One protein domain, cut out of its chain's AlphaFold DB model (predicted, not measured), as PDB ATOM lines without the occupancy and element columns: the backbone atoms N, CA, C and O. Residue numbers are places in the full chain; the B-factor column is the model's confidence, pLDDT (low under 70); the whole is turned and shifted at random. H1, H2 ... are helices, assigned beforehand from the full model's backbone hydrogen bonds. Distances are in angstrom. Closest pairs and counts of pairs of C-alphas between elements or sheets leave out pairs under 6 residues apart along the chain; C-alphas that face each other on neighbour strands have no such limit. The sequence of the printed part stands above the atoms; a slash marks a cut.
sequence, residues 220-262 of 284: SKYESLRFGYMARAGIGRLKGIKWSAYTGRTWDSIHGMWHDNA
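This is residues 220 to 262 of the 284 residues of an uncharacterized protein of Atopobium sp. oral taxon 199 str. F0494 (UniProt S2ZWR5). There is little regular structure: a loosely winding chain with three tiny helices, H1, H2 and H3, set apart along it. It runs lengthwise from Ser 220 past H1 and H2 to a far turn near Asp 252, then folds back like a hook to H3. The printed part has 43 residues, with 12 in the named helices, in the order H1, H2, H3, and no named strand; the class is all helix. It is only just loose, close to extended, with a radius of gyration of the C-alphas of 13.3 A, and spans 40 by 19 by 15 A.

H1, residues 227 to 230, is 5.4 A long and begins at C-alpha 227 (205.116, 300.127, 69.225). H2, residues 243 to 246, is 5.5 A long. H3, residues 258 to 261, is 5.3 A long and ends at C-alpha 261 (205.272, 302.569, 52.106).

H1 and H2, H2 and H3, and H1 and H3 are apart. Each helix is too short for an O i to N i+4 pair; its one O i to N i+3 pair is within hydrogen-bond range.

The C-alphas of Ser 220 and Asp 252, the two farthest apart, are 39.9 A apart. Both links are long, and the printed part has no cut. Residues 247 to 253 and 255 to 260, of which 258 to 260 belong to H3, stand free. In this model pLDDT is under 70 at residues 227 to 240 and 259 to 260.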
ATOM      1  N   SER A 220     203.535 297.046  80.200       85.94
ATOM      2  CA  SER A 220     203.328 295.592  80.264       85.94
ATOM      3  C   SER A 220     202.009 295.138  79.633       85.94
ATOM      4  O   SER A 220     201.943 294.040  79.095       85.94
ATOM      5  N   LYS A 221     200.972 295.988  79.617       82.75
ATOM      6  CA  LYS A 221     199.691 295.697  78.951       82.75
ATOM      7  C   LYS A 221     199.859 295.454  77.445       82.75
ATOM      8  O   LYS A 221     199.045 294.767  76.838       82.75
ATOM      9  N   TYR A 222     200.913 296.015  76.852       80.50
ATOM     10  CA  TYR A 222     201.175 295.997  75.415       80.50
ATOM     11  C   TYR A 222     202.461 295.253  75.053       80.50
ATOM     12  O   TYR A 222     202.958 295.411  73.942       80.50
ATOM     13  N   GLU A 223     203.010 294.440  75.960       81.69
ATOM     14  CA  GLU A 223     204.304 293.768  75.768       81.69
ATOM     15  C   GLU A 223     204.349 292.851  74.534       81.69
ATOM     16  O   GLU A 223     205.398 292.677  73.917       81.69
ATOM     17  N   SER A 224     203.198 292.303  74.139       76.19
ATOM     18  CA  SER A 224     203.047 291.458  72.952       76.19
ATOM     19  C   SER A 224     202.927 292.251  71.644       76.19
ATOM     20  O   SER A 224     203.007 291.674  70.557       76.19
ATOM     21  N   LEU A 225     202.749 293.574  71.721       71.25
ATOM     22  CA  LEU A 225     202.549 294.448  70.573       71.25
ATOM     23  C   LEU A 225     203.814 295.244  70.254       71.25
ATOM     24  O   LEU A 225     204.508 295.776  71.116       71.25
ATOM     25  N   ARG A 226     204.091 295.404  68.960       73.81
ATOM     26  CA  ARG A 226     205.100 296.368  68.508       73.81
ATOM     27  C   ARG A 226     204.573 297.783  68.706       73.81
ATOM     28  O   ARG A 226     203.404 298.047  68.444       73.81
ATOM     29  N   PHE A 227     205.461 298.715  69.037       69.56
ATOM     30  CA  PHE A 227     205.116 300.127  69.225       69.56
ATOM     31  C   PHE A 227     204.348 300.732  68.031       69.56
ATOM     32  O   PHE A 227     203.362 301.438  68.213       69.56
ATOM     33  N   GLY A 228     204.718 300.363  66.799       67.12
ATOM     34  CA  GLY A 228     204.004 300.777  65.583       67.12
ATOM     35  C   GLY A 228     202.553 300.280  65.471       67.12
ATOM     36  O   GLY A 228     201.806 300.808  64.654       67.12
ATOM     37  N   TYR A 229     202.132 299.297  66.276       68.25
ATOM     38  CA  TYR A 229     200.743 298.833  66.377       68.25
ATOM     39  C   TYR A 229     199.929 299.590  67.435       68.25
ATOM     40  O   TYR A 229     198.702 299.575  67.373       68.25
ATOM     41  N   MET A 230     200.573 300.323  68.353       65.69
ATOM     42  CA  MET A 230     199.851 301.193  69.291       65.69
ATOM     43  C   MET A 230     199.225 302.396  68.587       65.69
ATOM     44  O   MET A 230     198.075 302.711  68.850       65.69
ATOM     45  N   ALA A 231     199.883 302.969  67.575       62.25
ATOM     46  CA  ALA A 231     199.293 304.010  66.721       62.25
ATOM     47  C   ALA A 231     198.039 303.547  65.939       62.25
ATOM     48  O   ALA A 231     197.433 304.325  65.213       62.25
ATOM     49  N   ARG A 232     197.653 302.270  66.055       64.88
ATOM     50  CA  ARG A 232     196.564 301.606  65.324       64.88
ATOM     51  C   ARG A 232     195.531 301.002  66.270       64.88
ATOM     52  O   ARG A 232     195.021 299.912  66.023       64.88
ATOM     53  N   ALA A 233     195.296 301.683  67.391       62.12
ATOM     54  CA  ALA A 233     194.397 301.235  68.451       62.12
ATOM     55  C   ALA A 233     194.734 299.824  68.992       62.12
ATOM     56  O   ALA A 233     193.857 299.105  69.460       62.12
ATOM     57  N   GLY A 234     196.009 299.418  68.935       57.75
ATOM     58  CA  GLY A 234     196.480 298.147  69.494       57.75
ATOM     59  C   GLY A 234     196.178 296.902  68.654       57.75
ATOM     60  O   GLY A 234     196.284 295.797  69.179       57.75
ATOM     61  N   ILE A 235     195.822 297.041  67.369       63.06
ATOM     62  CA  ILE A 235     195.428 295.903  66.523       63.06
ATOM     63  C   ILE A 235     196.478 295.605  65.438       63.06
ATOM     64  O   ILE A 235     196.888 296.475  64.665       63.06
ATOM     65  N   GLY A 236     196.901 294.342  65.343       60.84
ATOM     66  CA  GLY A 236     197.907 293.853  64.392       60.84
ATOM     67  C   GLY A 236     197.382 293.533  62.982       60.84
ATOM     68  O   GLY A 236     197.677 292.454  62.488       60.84
ATOM     69  N   ARG A 237     196.633 294.444  62.340       66.06
ATOM     70  CA  ARG A 237     195.963 294.221  61.029       66.06
ATOM     71  C   ARG A 237     196.751 294.617  59.776       66.06
ATOM     72  O   ARG A 237     196.262 294.464  58.677       66.06
ATOM     73  N   LEU A 238     197.931 295.220  59.901       64.69
ATOM     74  CA  LEU A 238     198.763 295.580  58.742       64.69
ATOM     75  C   LEU A 238     200.203 295.219  59.061       64.69
ATOM     76  O   LEU A 238     200.819 295.844  59.931       64.69
ATOM     77  N   LYS A 239     200.748 294.224  58.365       67.06
ATOM     78  CA  LYS A 239     202.107 293.733  58.616       67.06
ATOM     79  C   LYS A 239     203.111 294.781  58.128       67.06
ATOM     80  O   LYS A 239     203.089 295.195  56.971       67.06
ATOM     81  N   GLY A 240     203.987 295.233  59.026       69.25
ATOM     82  CA  GLY A 240     205.080 296.141  58.661       69.25
ATOM     83  C   GLY A 240     205.962 295.528  57.574       69.25
ATOM     84  O   GLY A 240     206.349 294.359  57.680       69.25
ATOM     85  N   ILE A 241     206.283 296.310  56.544       73.25
ATOM     86  CA  ILE A 241     207.176 295.869  55.471       73.25
ATOM     87  C   ILE A 241     208.594 295.714  56.029       73.25
ATOM     88  O   ILE A 241     209.109 296.581  56.734       73.25
ATOM     89  N   LYS A 242     209.252 294.594  55.709       77.12
ATOM     90  CA  LYS A 242     210.691 294.427  55.956       77.12
ATOM     91  C   LYS A 242     211.478 295.141  54.860       77.12
ATOM     92  O   LYS A 242     211.091 295.073  53.697       77.12
ATOM     93  N   TRP A 243     212.644 295.693  55.193       79.00
ATOM     94  CA  TRP A 243     213.566 296.291  54.213       79.00
ATOM     95  C   TRP A 243     213.889 295.381  53.025       79.00
ATOM     96  O   TRP A 243     214.069 295.863  51.913       79.00
ATOM     97  N   SER A 244     213.880 294.062  53.230       80.56
ATOM     98  CA  SER A 244     214.070 293.080  52.162       80.56
ATOM     99  C   SER A 244     213.043 293.188  51.024       80.56
ATOM    100  O   SER A 244     213.349 292.783  49.907       80.56
ATOM    101  N   ALA A 245     211.850 293.744  51.256       77.38
ATOM    102  CA  ALA A 245     210.857 293.979  50.202       77.38
ATOM    103  C   ALA A 245     211.248 295.121  49.242       77.38
ATOM    104  O   ALA A 245     210.720 295.202  48.137       77.38
ATOM    105  N   TYR A 246     212.189 295.978  49.649       82.75
ATOM    106  CA  TYR A 246     212.733 297.074  48.846       82.75
ATOM    107  C   TYR A 246     214.063 296.718  48.170       82.75
ATOM    108  O   TYR A 246     214.706 297.583  47.580       82.75
ATOM    109  N   THR A 247     214.486 295.452  48.235       87.94
ATOM    110  CA  THR A 247     215.736 295.003  47.607       87.94
ATOM    111  C   THR A 247     215.739 295.360  46.117       87.94
ATOM    112  O   THR A 247     214.836 294.968  45.382       87.94
ATOM    113  N   GLY A 248     216.750 296.114  45.674       87.75
ATOM    114  CA  GLY A 248     216.906 296.542  44.278       87.75
ATOM    115  C   GLY A 248     216.155 297.821  43.885       87.75
ATOM    116  O   GLY A 248     216.273 298.245  42.739       87.75
ATOM    117  N   ARG A 249     215.419 298.459  44.806       86.00
ATOM    118  CA  ARG A 249     214.799 299.779  44.597       86.00
ATOM    119  C   ARG A 249     215.700 300.892  45.138       86.00
ATOM    120  O   ARG A 249     216.370 300.711  46.153       86.00
ATOM    121  N   THR A 250     215.706 302.045  44.476       88.31
ATOM    122  CA  THR A 250     216.371 303.271  44.954       88.31
ATOM    123  C   THR A 250     215.363 304.188  45.644       88.31
ATOM    124  O   THR A 250     214.159 304.063  45.416       88.31
ATOM    125  N   TRP A 251     215.837 305.137  46.455       82.81
ATOM    126  CA  TRP A 251     214.969 306.134  47.097       82.81
ATOM    127  C   TRP A 251     214.122 306.912  46.085       82.81
ATOM    128  O   TRP A 251     212.928 307.072  46.300       82.81
ATOM    129  N   ASP A 252     214.708 307.282  44.944       88.75
ATOM    130  CA  ASP A 252     214.009 308.005  43.873       88.75
ATOM    131  C   ASP A 252     212.917 307.173  43.176       88.75
ATOM    132  O   ASP A 252     212.025 307.725  42.536       88.75
ATOM    133  N   SER A 253     212.974 305.840  43.293       87.50
ATOM    134  CA  SER A 253     211.980 304.922  42.713       87.50
ATOM    135  C   SER A 253     210.768 304.665  43.618       87.50
ATOM    136  O   SER A 253     209.838 303.963  43.220       87.50
ATOM    137  N   ILE A 254     210.783 305.193  44.846       84.00
ATOM    138  CA  ILE A 254     209.707 305.043  45.827       84.00
ATOM    139  C   ILE A 254     208.946 306.370  45.894       84.00
ATOM    140  O   ILE A 254     209.519 307.416  46.186       84.00
ATOM    141  N   HIS A 255     207.643 306.329  45.622       83.69
ATOM    142  CA  HIS A 255     206.774 307.506  45.625       83.69
ATOM    143  C   HIS A 255     205.827 307.504  46.832       83.69
ATOM    144  O   HIS A 255     205.541 306.455  47.409       83.69
ATOM    145  N   GLY A 256     205.308 308.682  47.185       81.25
ATOM    146  CA  GLY A 256     204.393 308.863  48.315       81.25
ATOM    147  C   GLY A 256     205.107 309.142  49.637       81.25
ATOM    148  O   GLY A 256     206.305 309.425  49.679       81.25
ATOM    149  N   MET A 257     204.353 309.109  50.731       76.88
ATOM    150  CA  MET A 257     204.878 309.328  52.074       76.88
ATOM    151  C   MET A 257     205.437 308.028  52.665       76.88
ATOM    152  O   MET A 257     205.115 306.917  52.238       76.88
ATOM    153  N   TRP A 258     206.250 308.156  53.716       71.75
ATOM    154  CA  TRP A 258     206.735 307.010  54.495       71.75
ATOM    155  C   TRP A 258     205.602 306.113  54.996       71.75
ATOM    156  O   TRP A 258     205.748 304.894  55.015       71.75
ATOM    157  N   HIS A 259     204.473 306.711  55.379       67.56
ATOM    158  CA  HIS A 259     203.299 305.981  55.849       67.56
ATOM    159  C   HIS A 259     202.727 305.046  54.774       67.56
ATOM    160  O   HIS A 259     202.443 303.887  55.073       67.56
ATOM    161  N   ASP A 260     202.661 305.516  53.526       66.12
ATOM    162  CA  ASP A 260     202.122 304.767  52.383       66.12
ATOM    163  C   ASP A 260     202.984 303.543  52.034       66.12
ATOM    164  O   ASP A 260     202.511 302.576  51.444       66.12
ATOM    165  N   ASN A 261     204.259 303.571  52.432       73.75
ATOM    166  CA  ASN A 261     205.272 302.569  52.106       73.75
ATOM    167  C   ASN A 261     205.696 301.716  53.322       73.75
ATOM    168  O   ASN A 261     206.548 300.831  53.214       73.75
ATOM    169  N   ALA A 262     205.137 301.955  54.507       72.12
ATOM    170  CA  ALA A 262     205.565 301.272  55.728       72.12
ATOM    171  C   ALA A 262     204.908 299.890  55.926       72.12
ATOM    172  O   ALA A 262     205.360 299.106  56.770       72.12
TER     173      ALA A 262